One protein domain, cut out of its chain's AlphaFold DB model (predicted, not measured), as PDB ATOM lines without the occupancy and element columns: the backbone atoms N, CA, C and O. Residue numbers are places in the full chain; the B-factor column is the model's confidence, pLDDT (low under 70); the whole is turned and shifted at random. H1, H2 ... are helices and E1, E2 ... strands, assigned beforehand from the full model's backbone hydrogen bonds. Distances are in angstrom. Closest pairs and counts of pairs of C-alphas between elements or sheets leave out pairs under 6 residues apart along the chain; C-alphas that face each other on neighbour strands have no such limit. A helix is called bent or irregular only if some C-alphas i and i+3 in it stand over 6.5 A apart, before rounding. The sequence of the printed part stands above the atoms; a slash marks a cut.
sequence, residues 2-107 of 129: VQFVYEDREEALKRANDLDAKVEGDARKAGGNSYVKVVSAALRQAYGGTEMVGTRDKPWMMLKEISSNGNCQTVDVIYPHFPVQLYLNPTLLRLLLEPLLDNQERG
ATOM      1  N   VAL A   2     -24.639  53.241 -16.522       94.25
ATOM      2  CA  VAL A   2     -24.457  54.687 -16.790       94.25
ATOM      3  C   VAL A   2     -23.287  55.296 -16.008       94.25
ATOM      4  O   VAL A   2     -22.457  55.964 -16.610       94.25
ATOM      5  N   GLN A   3     -23.174  54.999 -14.707       97.19
ATOM      6  CA  GLN A   3     -22.070  55.493 -13.874       97.19
ATOM      7  C   GLN A   3     -20.695  55.073 -14.417       97.19
ATOM      8  O   GLN A   3     -19.866  55.926 -14.695       97.19
ATOM      9  N   PHE A   4     -20.505  53.771 -14.664       96.31
ATOM     10  CA  PHE A   4     -19.268  53.232 -15.237       96.31
ATOM     11  C   PHE A   4     -18.902  53.904 -16.569       96.31
ATOM     12  O   PHE A   4     -17.767  54.317 -16.754       96.31
ATOM     13  N   VAL A   5     -19.868  54.050 -17.485       95.69
ATOM     14  CA  VAL A   5     -19.630  54.691 -18.791       95.69
ATOM     15  C   VAL A   5     -19.218  56.156 -18.623       95.69
ATOM     16  O   VAL A   5     -18.340  56.633 -19.336       95.69
ATOM     17  N   TYR A   6     -19.837  56.877 -17.687       97.00
ATOM     18  CA  TYR A   6     -19.508  58.277 -17.429       97.00
ATOM     19  C   TYR A   6     -18.110  58.453 -16.814       97.00
ATOM     20  O   TYR A   6     -17.395  59.397 -17.166       97.00
ATOM     21  N   GLU A   7     -17.725  57.539 -15.922       98.19
ATOM     22  CA  GLU A   7     -16.412  57.498 -15.270       98.19
ATOM     23  C   GLU A   7     -15.293  57.090 -16.244       98.19
ATOM     24  O   GLU A   7     -14.239  57.717 -16.247       98.19
ATOM     25  N   ASP A   8     -15.527  56.109 -17.122       98.00
ATOM     26  CA  ASP A   8     -14.545  55.609 -18.101       98.00
ATOM     27  C   ASP A   8     -14.472  56.462 -19.385       98.00
ATOM     28  O   ASP A   8     -13.677  56.173 -20.274       98.00
ATOM     29  N   ARG A   9     -15.268  57.537 -19.519       97.69
ATOM     30  CA  ARG A   9     -15.386  58.304 -20.779       97.69
ATOM     31  C   ARG A   9     -14.042  58.790 -21.341       97.69
ATOM     32  O   ARG A   9     -13.859  58.785 -22.555       97.69
ATOM     33  N   GLU A  10     -13.131  59.253 -20.480       98.44
ATOM     34  CA  GLU A  10     -11.865  59.867 -20.907       98.44
ATOM     35  C   GLU A  10     -10.911  58.799 -21.428       98.44
ATOM     36  O   GLU A  10     -10.345  58.936 -22.511       98.44
ATOM     37  N   GLU A  11     -10.835  57.678 -20.716       98.38
ATOM     38  CA  GLU A  11     -10.059  56.516 -21.124       98.38
ATOM     39  C   GLU A  11     -10.658  55.835 -22.364       98.38
ATOM     40  O   GLU A  11      -9.929  55.427 -23.269       98.38
ATOM     41  N   ALA A  12     -11.986  55.762 -22.472       97.62
ATOM     42  CA  ALA A  12     -12.673  55.263 -23.660       97.62
ATOM     43  C   ALA A  12     -12.397  56.138 -24.890       97.62
ATOM     44  O   ALA A  12     -12.078  55.605 -25.955       97.62
ATOM     45  N   LEU A  13     -12.456  57.465 -24.742       98.25
ATOM     46  CA  LEU A  13     -12.117  58.403 -25.810       98.25
ATOM     47  C   LEU A  13     -10.644  58.282 -26.207       98.25
ATOM     48  O   LEU A  13     -10.329  58.275 -27.396       98.25
ATOM     49  N   LYS A  14      -9.742  58.129 -25.232       98.62
ATOM     50  CA  LYS A  14      -8.324  57.892 -25.500       98.62
ATOM     51  C   LYS A  14      -8.125  56.623 -26.334       98.62
ATOM     52  O   LYS A  14      -7.485  56.685 -27.380       98.62
ATOM     53  N   ARG A  15      -8.725  55.497 -25.931       97.94
ATOM     54  CA  ARG A  15      -8.655  54.229 -26.684       97.94
ATOM     55  C   ARG A  15      -9.245  54.353 -28.091       97.94
ATOM     56  O   ARG A  15      -8.687  53.786 -29.026       97.94
ATOM     57  N   ALA A  16     -10.344  55.093 -28.249       97.38
ATOM     58  CA  ALA A  16     -10.952  55.346 -29.553       97.38
ATOM     59  C   ALA A  16     -10.021  56.158 -30.470       97.38
ATOM     60  O   ALA A  16      -9.799  55.760 -31.611       97.38
ATOM     61  N   ASN A  17      -9.417  57.234 -29.956       98.38
ATOM     62  CA  ASN A  17      -8.468  58.055 -30.711       98.38
ATOM     63  C   ASN A  17      -7.198  57.275 -31.084       98.38
ATOM     64  O   ASN A  17      -6.724  57.382 -32.213       98.38
ATOM     65  N   ASP A  18      -6.668  56.464 -30.163       98.44
ATOM     66  CA  ASP A  18      -5.501  55.610 -30.411       98.44
ATOM     67  C   ASP A  18      -5.796  54.575 -31.519       98.44
ATOM     68  O   ASP A  18      -4.961  54.330 -32.396       98.44
ATOM     69  N   LEU A  19      -7.003  53.994 -31.516       97.56
ATOM     70  CA  LEU A  19      -7.459  53.067 -32.553       97.56
ATOM     71  C   LEU A  19      -7.619  53.758 -33.913       97.56
ATOM     72  O   LEU A  19      -7.108  53.244 -34.911       97.56
ATOM     73  N   ASP A  20      -8.298  54.908 -33.956       98.06
ATOM     74  CA  ASP A  20      -8.477  55.683 -35.187       98.06
ATOM     75  C   ASP A  20      -7.108  56.081 -35.765       98.06
ATOM     76  O   ASP A  20      -6.839  55.817 -36.937       98.06
ATOM     77  N   ALA A  21      -6.183  56.595 -34.949       98.44
ATOM     78  CA  ALA A  21      -4.841  56.968 -35.403       98.44
ATOM     79  C   ALA A  21      -4.068  55.785 -36.016       98.44
ATOM     80  O   ALA A  21      -3.414  55.943 -37.053       98.44
ATOM     81  N   LYS A  22      -4.166  54.592 -35.411       98.31
ATOM     82  CA  LYS A  22      -3.552  53.364 -35.937       98.31
ATOM     83  C   LYS A  22      -4.149  52.988 -37.298       98.31
ATOM     84  O   LYS A  22      -3.414  52.841 -38.274       98.31
ATOM     85  N   VAL A  23      -5.476  52.862 -37.365       98.19
ATOM     86  CA  VAL A  23      -6.200  52.425 -38.570       98.19
ATOM     87  C   VAL A  23      -5.997  53.413 -39.715       98.19
ATOM     88  O   VAL A  23      -5.686  53.007 -40.835       98.19
ATOM     89  N   GLU A  24      -6.125  54.712 -39.448       98.31
ATOM     90  CA  GLU A  24      -5.921  55.743 -40.462       98.31
ATOM     91  C   GLU A  24      -4.469  55.802 -40.936       98.31
ATOM     92  O   GLU A  24      -4.226  55.975 -42.131       98.31
ATOM     93  N   GLY A  25      -3.502  55.654 -40.028       98.56
ATOM     94  CA  GLY A  25      -2.083  55.618 -40.370       98.56
ATOM     95  C   GLY A  25      -1.750  54.465 -41.316       98.56
ATOM     96  O   GLY A  25      -1.102  54.678 -42.345       98.56
ATOM     97  N   ASP A  26      -2.235  53.264 -41.009       98.38
ATOM     98  CA  ASP A  26      -2.007  52.070 -41.824       98.38
ATOM     99  C   ASP A  26      -2.758  52.138 -43.162       98.38
ATOM    100  O   ASP A  26      -2.168  51.889 -44.218       98.38
ATOM    101  N   ALA A  27      -4.021  52.577 -43.164       98.25
ATOM    102  CA  ALA A  27      -4.792  52.765 -44.392       98.25
ATOM    103  C   ALA A  27      -4.159  53.826 -45.307       98.25
ATOM    104  O   ALA A  27      -4.075  53.642 -46.522       98.25
ATOM    105  N   ARG A  28      -3.648  54.927 -44.748       98.62
ATOM    106  CA  ARG A  28      -2.992  55.975 -45.539       98.62
ATOM    107  C   ARG A  28      -1.723  55.466 -46.211       98.62
ATOM    108  O   ARG A  28      -1.506  55.787 -47.376       98.62
ATOM    109  N   LYS A  29      -0.925  54.651 -45.513       98.50
ATOM    110  CA  LYS A  29       0.260  53.992 -46.089       98.50
ATOM    111  C   LYS A  29      -0.115  53.010 -47.200       98.50
ATOM    112  O   LYS A  29       0.606  52.926 -48.186       98.50
ATOM    113  N   ALA A  30      -1.229  52.294 -47.051       97.81
ATOM    114  CA  ALA A  30      -1.668  51.285 -48.013       97.81
ATOM    115  C   ALA A  30      -2.315  51.868 -49.284       97.81
ATOM    116  O   ALA A  30      -2.129  51.316 -50.365       97.81
ATOM    117  N   GLY A  31      -3.081  52.962 -49.177       97.06
ATOM    118  CA  GLY A  31      -3.897  53.458 -50.298       97.06
ATOM    119  C   GLY A  31      -4.201  54.959 -50.298       97.06
ATOM    120  O   GLY A  31      -5.072  55.415 -51.040       97.06
ATOM    121  N   GLY A  32      -3.513  55.748 -49.470       98.00
ATOM    122  CA  GLY A  32      -3.682  57.200 -49.410       98.00
ATOM    123  C   GLY A  32      -5.006  57.665 -48.788       98.00
ATOM    124  O   GLY A  32      -5.771  56.902 -48.199       98.00
ATOM    125  N   ASN A  33      -5.282  58.966 -48.904       97.69
ATOM    126  CA  ASN A  33      -6.355  59.631 -48.152       97.69
ATOM    127  C   ASN A  33      -7.770  59.151 -48.513       97.69
ATOM    128  O   ASN A  33      -8.650  59.144 -47.655       97.69
ATOM    129  N   SER A  34      -8.009  58.762 -49.769       97.56
ATOM    130  CA  SER A  34      -9.308  58.215 -50.180       97.56
ATOM    131  C   SER A  34      -9.556  56.843 -49.556       97.56
ATOM    132  O   SER A  34     -10.674  56.565 -49.127       97.56
ATOM    133  N   TYR A  35      -8.512  56.019 -49.434       98.06
ATOM    134  CA  TYR A  35      -8.623  54.695 -48.829       98.06
ATOM    135  C   TYR A  35      -8.883  54.767 -47.323       98.06
ATOM    136  O   TYR A  35      -9.704  54.005 -46.821       98.06
ATOM    137  N   VAL A  36      -8.302  55.754 -46.625       98.44
ATOM    138  CA  VAL A  36      -8.610  56.031 -45.209       98.44
ATOM    139  C   VAL A  36     -10.118  56.157 -44.985       98.44
ATOM    140  O   VAL A  36     -10.661  55.507 -44.101       98.44
ATOM    141  N   LYS A  37     -10.823  56.926 -45.825       97.81
ATOM    142  CA  LYS A  37     -12.278  57.115 -45.687       97.81
ATOM    143  C   LYS A  37     -13.048  55.799 -45.820       97.81
ATOM    144  O   LYS A  37     -13.969  55.551 -45.047       97.81
ATOM    145  N   VAL A  38     -12.661  54.964 -46.787       97.31
ATOM    146  CA  VAL A  38     -13.295  53.660 -47.036       97.31
ATOM    147  C   VAL A  38     -13.053  52.712 -45.864       97.31
ATOM    148  O   VAL A  38     -14.009  52.142 -45.342       97.31
ATOM    149  N   VAL A  39     -11.806  52.583 -45.405       97.62
ATOM    150  CA  VAL A  39     -11.442  51.698 -44.287       97.62
ATOM    151  C   VAL A  39     -12.112  52.148 -42.988       97.62
ATOM    152  O   VAL A  39     -12.687  51.317 -42.285       97.62
ATOM    153  N   SER A  40     -12.122  53.451 -42.695       97.00
ATOM    154  CA  SER A  40     -12.768  53.994 -41.494       97.00
ATOM    155  C   SER A  40     -14.277  53.729 -41.468       97.00
ATOM    156  O   SER A  40     -14.820  53.435 -40.400       97.00
ATOM    157  N   ALA A  41     -14.959  53.800 -42.618       95.88
ATOM    158  CA  ALA A  41     -16.379  53.466 -42.733       95.88
ATOM    159  C   ALA A  41     -16.628  51.951 -42.629       95.88
ATOM    160  O   ALA A  41     -17.504  51.527 -41.874       95.88
ATOM    161  N   ALA A  42     -15.829  51.140 -43.330       95.56
ATOM    162  CA  ALA A  42     -15.938  49.682 -43.316       95.56
ATOM    163  C   ALA A  42     -15.726  49.107 -41.909       95.56
ATOM    164  O   ALA A  42     -16.519  48.283 -41.460       95.56
ATOM    165  N   LEU A  43     -14.721  49.592 -41.172       96.31
ATOM    166  CA  LEU A  43     -14.462  49.176 -39.793       96.31
ATOM    167  C   LEU A  43     -15.665  49.452 -38.875       96.31
ATOM    168  O   LEU A  43     -16.067  48.589 -38.093       96.31
ATOM    169  N   ARG A  44     -16.265  50.643 -38.990       95.44
ATOM    170  CA  ARG A  44     -17.437  51.038 -38.192       95.44
ATOM    171  C   ARG A  44     -18.654  50.168 -38.507       95.44
ATOM    172  O   ARG A  44     -19.347  49.751 -37.586       95.44
ATOM    173  N   GLN A  45     -18.892  49.857 -39.783       94.19
ATOM    174  CA  GLN A  45     -19.978  48.957 -40.186       94.19
ATOM    175  C   GLN A  45     -19.748  47.524 -39.701       94.19
ATOM    176  O   GLN A  45     -20.669  46.915 -39.161       94.19
ATOM    177  N   ALA A  46     -18.518  47.022 -39.830       94.31
ATOM    178  CA  ALA A  46     -18.142  45.687 -39.388       94.31
ATOM    179  C   ALA A  46     -18.446  45.486 -37.895       94.31
ATOM    180  O   ALA A  46     -19.130  44.536 -37.531       94.31
ATOM    181  N   TYR A  47     -18.010  46.400 -37.022       94.69
ATOM    182  CA  TYR A  47     -18.275  46.276 -35.581       94.69
ATOM    183  C   TYR A  47     -19.710  46.644 -35.193       94.69
ATOM    184  O   TYR A  47     -20.274  46.016 -34.298       94.69
ATOM    185  N   GLY A  48     -20.330  47.608 -35.879       93.94
ATOM    186  CA  GLY A  48     -21.725  47.986 -35.637       93.94
ATOM    187  C   GLY A  48     -22.730  46.864 -35.927       93.94
ATOM    188  O   GLY A  48     -23.843  46.895 -35.409       93.94
ATOM    189  N   GLY A  49     -22.343  45.869 -36.729       92.50
ATOM    190  CA  GLY A  49     -23.137  44.674 -37.020       92.50
ATOM    191  C   GLY A  49     -22.900  43.494 -36.092       92.50
ATOM    192  O   GLY A  49     -23.357  42.401 -36.412       92.50
ATOM    193  N   THR A  50     -22.176  43.670 -34.986       94.88
ATOM    194  CA  THR A  50     -21.801  42.559 -34.103       94.88
ATOM    195  C   THR A  50     -22.255  42.764 -32.666       94.88
ATOM    196  O   THR A  50     -22.320  43.890 -32.179       94.88
ATOM    197  N   GLU A  51     -22.542  41.662 -31.979       94.81
ATOM    198  CA  GLU A  51     -22.992  41.658 -30.591       94.81
ATOM    199  C   GLU A  51     -22.327  40.518 -29.811       94.81
ATOM    200  O   GLU A  51     -22.228  39.388 -30.294       94.81
ATOM    201  N   MET A  52     -21.865  40.811 -28.595       95.31
ATOM    202  CA  MET A  52     -21.375  39.794 -27.663       95.31
ATOM    203  C   MET A  52     -22.563  39.156 -26.947       95.31
ATOM    204  O   MET A  52     -23.389  39.862 -26.371       95.31
ATOM    205  N   VAL A  53     -22.634  37.829 -26.947       94.44
ATOM    206  CA  VAL A  53     -23.738  37.061 -26.355       94.44
ATOM    207  C   VAL A  53     -23.210  35.896 -25.510       94.44
ATOM    208  O   VAL A  53     -22.006  35.652 -25.438       94.44
ATOM    209  N   GLY A  54     -24.119  35.152 -24.879       92.75
ATOM    210  CA  GLY A  54     -23.784  33.964 -24.092       92.75
ATOM    211  C   GLY A  54     -23.571  34.272 -22.613       92.75
ATOM    212  O   GLY A  54     -24.221  35.153 -22.047       92.75
ATOM    213  N   THR A  55     -22.694  33.506 -21.967       94.62
ATOM    214  CA  THR A  55     -22.382  33.650 -20.537       94.62
ATOM    215  C   THR A  55     -20.918  34.027 -20.335       94.62
ATOM    216  O   THR A  55     -20.128  34.033 -21.275       94.62
ATOM    217  N   ARG A  56     -20.528  34.319 -19.087       91.69
ATOM    218  CA  ARG A  56     -19.120  34.583 -18.743       91.69
ATOM    219  C   ARG A  56     -18.203  33.400 -19.065       91.69
ATOM    220  O   ARG A  56     -17.057  33.624 -19.432       91.69
ATOM    221  N   ASP A  57     -18.722  32.178 -18.949       94.50
ATOM    222  CA  ASP A  57     -17.956  30.943 -19.151       94.50
ATOM    223  C   ASP A  57     -18.003  30.454 -20.606       94.50
ATOM    224  O   ASP A  57     -17.096  29.758 -21.055       94.50
ATOM    225  N   LYS A  58     -19.049  30.830 -21.353       92.81
ATOM    226  CA  LYS A  58     -19.220  30.506 -22.774       92.81
ATOM    227  C   LYS A  58     -19.654  31.757 -23.552       92.81
ATOM    228  O   LYS A  58     -20.837  31.881 -23.892       92.81
ATOM    229  N   PRO A  59     -18.738  32.721 -23.767       96.06
ATOM    230  CA  PRO A  59     -19.031  33.908 -24.550       96.06
ATOM    231  C   PRO A  59     -19.013  33.572 -26.038       96.06
ATOM    232  O   PRO A  59     -18.127  32.868 -26.514       96.06
ATOM    233  N   TRP A  60     -19.947  34.144 -26.781       96.25
ATOM    234  CA  TRP A  60     -19.978  34.099 -28.236       96.25
ATOM    235  C   TRP A  60     -20.052  35.510 -28.804       96.25
ATOM    236  O   TRP A  60     -20.388  36.466 -28.102       96.25
ATOM    237  N   MET A  61     -19.767  35.627 -30.094       96.06
ATOM    238  CA  MET A  61     -20.026  36.830 -30.869       96.06
ATOM    239  C   MET A  61     -20.987  36.478 -32.000       96.06
ATOM    240  O   MET A  61     -20.777  35.499 -32.714       96.06
ATOM    241  N   MET A  62     -22.038  37.270 -32.163       95.06
ATOM    242  CA  MET A  62     -23.002  37.126 -33.250       95.06
ATOM    243  C   MET A  62     -22.855  38.289 -34.220       95.06
ATOM    244  O   MET A  62     -22.629  39.425 -33.805       95.06
ATOM    245  N   LEU A  63     -22.999  38.000 -35.507       95.25
ATOM    246  CA  LEU A  63     -23.011  38.973 -36.588       95.25
ATOM    247  C   LEU A  63     -24.402  39.037 -37.213       95.25
ATOM    248  O   LEU A  63     -25.024  38.017 -37.519       95.25
ATOM    249  N   LYS A  64     -24.879  40.260 -37.417       93.19
ATOM    250  CA  LYS A  64     -26.071  40.574 -38.193       93.19
ATOM    251  C   LYS A  64     -25.662  40.934 -39.612       93.19
ATOM    252  O   LYS A  64     -24.816  41.801 -39.821       93.19
ATOM    253  N   GLU A  65     -26.340  40.350 -40.587       89.12
ATOM    254  CA  GLU A  65     -26.228  40.800 -41.967       89.12
ATOM    255  C   GLU A  65     -26.922  42.166 -42.134       89.12
ATOM    256  O   GLU A  65     -28.141  42.298 -41.972       89.12
ATOM    257  N   ILE A  66     -26.138  43.221 -42.376       80.81
ATOM    258  CA  ILE A  66     -26.637  44.598 -42.487       80.81
ATOM    259  C   ILE A  66     -26.999  44.901 -43.950       80.81
ATOM    260  O   ILE A  66     -26.208  44.653 -44.852       80.81
ATOM    261  N   SER A  67     -28.176  45.508 -44.164       69.44
ATOM    262  CA  SER A  67     -28.674  46.013 -45.461       69.44
ATOM    263  C   SER A  67     -29.129  44.970 -46.497       69.44
ATOM    264  O   SER A  67     -29.301  45.316 -47.663       69.44
ATOM    265  N   SER A  68     -29.389  43.729 -46.082       73.94
ATOM    266  CA  SER A  68     -29.958  42.665 -46.929       73.94
ATOM    267  C   SER A  68     -31.190  42.010 -46.265       73.94
ATOM    268  O   SER A  68     -32.104  42.718 -45.843       73.94
ATOM    269  N   ASN A  69     -31.222  40.675 -46.139       79.38
ATOM    270  CA  ASN A  69     -32.297  39.880 -45.535       79.38
ATOM    271  C   ASN A  69     -32.297  39.894 -43.996       79.38
ATOM    272  O   ASN A  69     -33.263  39.447 -43.376       79.38
ATOM    273  N   GLY A  70     -31.247  40.439 -43.369       81.44
ATOM    274  CA  GLY A  70     -31.154  40.517 -41.911       81.44
ATOM    275  C   GLY A  70     -30.919  39.161 -41.248       81.44
ATOM    276  O   GLY A  70     -31.383  38.956 -40.125       81.44
ATOM    277  N   ASN A  71     -30.228  38.251 -41.935       90.12
ATOM    278  CA  ASN A  71     -29.858  36.941 -41.417       90.12
ATOM    279  C   ASN A  71     -28.872  37.054 -40.238       90.12
ATOM    280  O   ASN A  71     -28.225  38.085 -40.012       90.12
ATOM    281  N   CYS A  72     -28.774  35.971 -39.474       93.38
ATOM    282  CA  CYS A  72     -27.925  35.854 -38.297       93.38
ATOM    283  C   CYS A  72     -26.761  34.921 -38.591       93.38
ATOM    284  O   CYS A  72     -26.980  33.770 -38.956       93.38
ATOM    285  N   GLN A  73     -25.538  35.359 -38.322       94.94
ATOM    286  CA  GLN A  73     -24.349  34.516 -38.418       94.94
ATOM    287  C   GLN A  73     -24.142  33.890 -39.804       94.94
ATOM    288  O   GLN A  73     -23.783  32.720 -39.920       94.94
ATOM    289  N   THR A  74     -24.382  34.679 -40.852       94.44
ATOM    290  CA  THR A  74     -24.206  34.271 -42.249       94.44
ATOM    291  C   THR A  74     -22.727  34.013 -42.568       94.44
ATOM    292  O   THR A  74     -21.894  34.916 -42.467       94.44
ATOM    293  N   VAL A  75     -22.377  32.792 -42.972       94.38
ATOM    294  CA  VAL A  75     -20.983  32.341 -43.153       94.38
ATOM    295  C   VAL A  75     -20.249  33.127 -44.235       94.38
ATOM    296  O   VAL A  75     -19.107  33.550 -44.039       94.38
ATOM    297  N   ASP A  76     -20.899  33.369 -45.367       93.25
ATOM    298  CA  ASP A  76     -20.338  34.122 -46.490       93.25
ATOM    299  C   ASP A  76     -20.249  35.634 -46.230       93.25
ATOM    300  O   ASP A  76     -19.545  36.331 -46.956       93.25
ATOM    301  N   VAL A  77     -20.846  36.131 -45.142       94.31
ATOM    302  CA  VAL A  77     -20.658  37.503 -44.634       94.31
ATOM    303  C   VAL A  77     -19.546  37.549 -43.587       94.31
ATOM    304  O   VAL A  77     -18.785  38.514 -43.513       94.31
ATOM    305  N   ILE A  78     -19.384  36.477 -42.811       95.00
ATOM    306  CA  ILE A  78     -18.260  36.328 -41.885       95.00
ATOM    307  C   ILE A  78     -16.933  36.270 -42.669       95.00
ATOM    308  O   ILE A  78     -15.959  36.890 -42.249       95.00
ATOM    309  N   TYR A  79     -16.888  35.630 -43.842       93.81
ATOM    310  CA  TYR A  79     -15.674  35.573 -44.671       93.81
ATOM    311  C   TYR A  79     -15.066  36.956 -45.016       93.81
ATOM    312  O   TYR A  79     -13.902  37.185 -44.678       93.81
ATOM    313  N   PRO A  80     -15.795  37.925 -45.610       93.69
ATOM    314  CA  PRO A  80     -15.275  39.275 -45.844       93.69
ATOM    315  C   PRO A  80     -15.088  40.098 -44.556       93.69
ATOM    316  O   PRO A  80     -14.406  41.122 -44.588       93.69
ATOM    317  N   HIS A  81     -15.634  39.655 -43.419       94.69
ATOM    318  CA  HIS A  81     -15.412  40.254 -42.096       94.69
ATOM    319  C   HIS A  81     -14.117  39.764 -41.420       94.69
ATOM    320  O   HIS A  81     -13.576  40.452 -40.551       94.69
ATOM    321  N   PHE A  82     -13.566  38.614 -41.832       95.31
ATOM    322  CA  PHE A  82     -12.328  38.048 -41.271       95.31
ATOM    323  C   PHE A  82     -11.165  39.048 -41.171       95.31
ATOM    324  O   PHE A  82     -10.548  39.102 -40.101       95.31
ATOM    325  N   PRO A  83     -10.844  39.860 -42.204       95.38
ATOM    326  CA  PRO A  83      -9.684  40.744 -42.149       95.38
ATOM    327  C   PRO A  83      -9.739  41.731 -40.982       95.38
ATOM    328  O   PRO A  83      -8.717  41.982 -40.345       95.38
ATOM    329  N   VAL A  84     -10.928  42.250 -40.650       95.44
ATOM    330  CA  VAL A  84     -11.068  43.237 -39.573       95.44
ATOM    331  C   VAL A  84     -10.847  42.614 -38.192       95.44
ATOM    332  O   VAL A  84     -10.258  43.243 -37.312       95.44
ATOM    333  N   GLN A  85     -11.252  41.354 -38.015       95.56
ATOM    334  CA  GLN A  85     -11.054  40.631 -36.764       95.56
ATOM    335  C   GLN A  85      -9.597  40.221 -36.611       95.56
ATOM    336  O   GLN A  85      -9.015  40.440 -35.556       95.56
ATOM    337  N   LEU A  86      -8.963  39.727 -37.676       95.88
ATOM    338  CA  LEU A  86      -7.535  39.404 -37.653       95.88
ATOM    339  C   LEU A  86      -6.665  40.637 -37.372       95.88
ATOM    340  O   LEU A  86      -5.691  40.535 -36.633       95.88
ATOM    341  N   TYR A  87      -7.028  41.798 -37.925       96.31
ATOM    342  CA  TYR A  87      -6.283  43.042 -37.730       96.31
ATOM    343  C   TYR A  87      -6.410  43.617 -36.307       96.31
ATOM    344  O   TYR A  87      -5.441  44.171 -35.778       96.31
ATOM    345  N   LEU A  88      -7.591  43.510 -35.683       95.38
ATOM    346  CA  LEU A  88      -7.849  44.108 -34.368       95.38
ATOM    347  C   LEU A  88      -7.727  43.126 -33.207       95.38
ATOM    348  O   LEU A  88      -7.064  43.442 -32.220       95.38
ATOM    349  N   ASN A  89      -8.368  41.964 -33.298       95.69
ATOM    350  CA  ASN A  89      -8.313  40.932 -32.272       95.69
ATOM    351  C   ASN A  89      -8.753  39.560 -32.832       95.69
ATOM    352  O   ASN A  89      -9.956  39.285 -32.902       95.69
ATOM    353  N   PRO A  90      -7.818  38.648 -33.160       96.12
ATOM    354  CA  PRO A  90      -8.158  37.340 -33.725       96.12
ATOM    355  C   PRO A  90      -8.974  36.453 -32.769       96.12
ATOM    356  O   PRO A  90      -9.618  35.506 -33.213       96.12
ATOM    357  N   THR A  91      -9.009  36.764 -31.468       96.44
ATOM    358  CA  THR A  91      -9.872  36.050 -30.513       96.44
ATOM    359  C   THR A  91     -11.345  36.249 -30.852       96.44
ATOM    360  O   THR A  91     -12.120  35.303 -30.763       96.44
ATOM    361  N   LEU A  92     -11.740  37.447 -31.293       96.12
ATOM    362  CA  LEU A  92     -13.127  37.732 -31.671       96.12
ATOM    363  C   LEU A  92     -13.564  36.908 -32.883       96.12
ATOM    364  O   LEU A  92     -14.706  36.462 -32.937       96.12
ATOM    365  N   LEU A  93     -12.643  36.620 -33.811       96.19
ATOM    366  CA  LEU A  93     -12.922  35.721 -34.925       96.19
ATOM    367  C   LEU A  93     -13.265  34.306 -34.440       96.19
ATOM    368  O   LEU A  93     -14.203  33.696 -34.947       96.19
ATOM    369  N   ARG A  94     -12.554  33.795 -33.426       96.19
ATOM    370  CA  ARG A  94     -12.904  32.512 -32.803       96.19
ATOM    371  C   ARG A  94     -14.318  32.554 -32.228       96.19
ATOM    372  O   ARG A  94     -15.121  31.686 -32.551       96.19
ATOM    373  N   LEU A  95     -14.635  33.581 -31.437       97.19
ATOM    374  CA  LEU A  95     -15.958  33.730 -30.816       97.19
ATOM    375  C   LEU A  95     -17.086  33.883 -31.847       97.19
ATOM    376  O   LEU A  95     -18.219  33.503 -31.566       97.19
ATOM    377  N   LEU A  96     -16.773  34.423 -33.026       96.19
ATOM    378  CA  LEU A  96     -17.696  34.542 -34.152       96.19
ATOM    379  C   LEU A  96     -17.914  33.201 -34.877       96.19
ATOM    380  O   LEU A  96     -18.989  32.944 -35.404       96.19
ATOM    381  N   LEU A  97     -16.927  32.308 -34.891       96.38
ATOM    382  CA  LEU A  97     -17.064  30.984 -35.508       96.38
ATOM    383  C   LEU A  97     -17.689  29.946 -34.566       96.38
ATOM    384  O   LEU A  97     -18.369  29.034 -35.034       96.38
ATOM    385  N   GLU A  98     -17.503  30.084 -33.251       95.88
ATOM    386  CA  GLU A  98     -17.976  29.113 -32.253       95.88
ATOM    387  C   GLU A  98     -19.472  28.750 -32.359       95.88
ATOM    388  O   GLU A  98     -19.768  27.556 -32.324       95.88
ATOM    389  N   PRO A  99     -20.422  29.687 -32.559       94.56
ATOM    390  CA  PRO A  99     -21.838  29.338 -32.713       94.56
ATOM    391  C   PRO A  99     -22.128  28.410 -33.902       94.56
ATOM    392  O   PRO A  99     -23.001  27.547 -33.820       94.56
ATOM    393  N   LEU A 100     -21.400  28.576 -35.012       94.88
ATOM    394  CA  LEU A 100     -21.549  27.742 -36.211       94.88
ATOM    395  C   LEU A 100     -20.978  26.343 -35.979       94.88
ATOM    396  O   LEU A 100     -21.590  25.350 -36.375       94.88
ATOM    397  N   LEU A 101     -19.823  26.268 -35.312       94.38
ATOM    398  CA  LEU A 101     -19.182  25.002 -34.957       94.38
ATOM    399  C   LEU A 101     -20.039  24.213 -33.959       94.38
ATOM    400  O   LEU A 101     -20.308  23.041 -34.201       94.38
ATOM    401  N   ASP A 102     -20.560  24.865 -32.914       93.62
ATOM    402  CA  ASP A 102     -21.463  24.248 -31.930       93.62
ATOM    403  C   ASP A 102     -22.734  23.706 -32.606       93.62
ATOM    404  O   ASP A 102     -23.156  22.582 -32.337       93.62
ATOM    405  N   ASN A 103     -23.318  24.455 -33.551       93.06
ATOM    406  CA  ASN A 103     -24.481  23.993 -34.314       93.06
ATOM    407  C   ASN A 103     -24.183  22.715 -35.122       93.06
ATOM    408  O   ASN A 103     -24.979  21.769 -35.102       93.06
ATOM    409  N   GLN A 104     -23.028  22.674 -35.793       91.81
ATOM    410  CA  GLN A 104     -22.604  21.538 -36.611       91.81
ATOM    411  C   GLN A 104     -22.262  20.308 -35.756       91.81
ATOM    412  O   GLN A 104     -22.705  19.203 -36.068       91.81
ATOM    413  N   GLU A 105     -21.510  20.482 -34.667       93.31
ATOM    414  CA  GLU A 105     -21.095  19.397 -33.764       93.31
ATOM    415  C   GLU A 105     -22.287  18.726 -33.072       93.31
ATOM    416  O   GLU A 105     -22.277  17.517 -32.838       93.31
ATOM    417  N   ARG A 106     -23.349  19.489 -32.793       93.12
ATOM    418  CA  ARG A 106     -24.592  18.965 -32.207       93.12
ATOM    419  C   ARG A 106     -25.508  18.289 -33.228       93.12
ATOM    420  O   ARG A 106     -26.539  17.742 -32.843       93.12
ATOM    421  N   GLY A 107     -25.150  18.316 -34.513       92.25
ATOM    422  CA  GLY A 107     -25.929  17.700 -35.584       92.25
ATOM    423  C   GLY A 107     -27.257  18.405 -35.861       92.25
ATOM    424  O   GLY A 107     -28.175  17.785 -36.396       92.25
TER     425      GLY A 107
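What this domain is: This is residues 2 to 107 of the 129 residues of the protein "Hypothetical protein" of Oppiella nova (UniProt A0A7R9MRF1). A long helix, H2, folds back on itself as a V; its second arm, H2b, leads into a small body where the helical hairpin of H3 and H4 packs beside a two-strand hairpin, H4 over E2. Residues 2 to 18, H1 and the beginning of arm H2a, stick out, as do residues 101 to 107 at the other end. The 106 printed residues, mostly helix by class, hold H1, H2, E1, E2, H3 and H4 in that order, with E1 and E2 antiparallel. The whole is only just loose, close to compact, with a radius of gyration of the C-alphas of 16.0 A and spans of 47 by 38 by 24 A.

Where its parts are: Find C-alpha 2 at (-24.457, 54.687, -16.790), where H1 begins, residues 2 to 7. H2, residues 9 to 48, was assigned as one helix by its hydrogen bonds but is bent, with C-alphas 30 and 33 9.6 A apart; its arms are H2a, residues 9 to 30, 31.3 A, and H2b, residues 33 to 48, 23.0 A. Next come E1, residues 50 to 54, and E2, residues 59 to 63. H3, residues 75 to 88, 19.7 A, and H4, residues 90 to 105, 22.1 A, are only just irregular: C-alphas 80 and 83 are 6.9 A apart, 96 and 99 6.8 A. H4 ends at C-alpha 105, (-21.095, 19.397, -33.764).

How they stand to each other: H1 and H2a meet only through their link. Look at Ala 27 and Val 36, the closest C-alphas of H2a and H2b, 5.1 A: the arms touch at a steep tilt of 47 degrees, opposite ways. In the hairpin E1 and E2, N 51 and O 62 are 2.9 A apart, within hydrogen-bond range. H2b and H3 only just touch, with 3 pairs of C-alphas within 8 A, the closest Ala 46 and His 81, 6.7 A. H3 and H4, a helical hairpin, touch at Gln 85 and Leu 93, their closest C-alphas, 5.6 A, at a shallow tilt of 29 degrees. The closest C-alphas of E2 and H4, Met 61 and Leu 96, are 4.6 A apart. O i to N i+4 pairs are each within range in H1 and H2a, but 11 of 12 in H2b, 6 of 10 in H3 and 10 of 12 in H4.

The domain as a whole: The farthest C-alphas, Asn 33 and Gly 107, are 48.0 A apart. The printed part has no cut; the link from E2 to H3 is long, and within it residue 67 has pLDDT under 70.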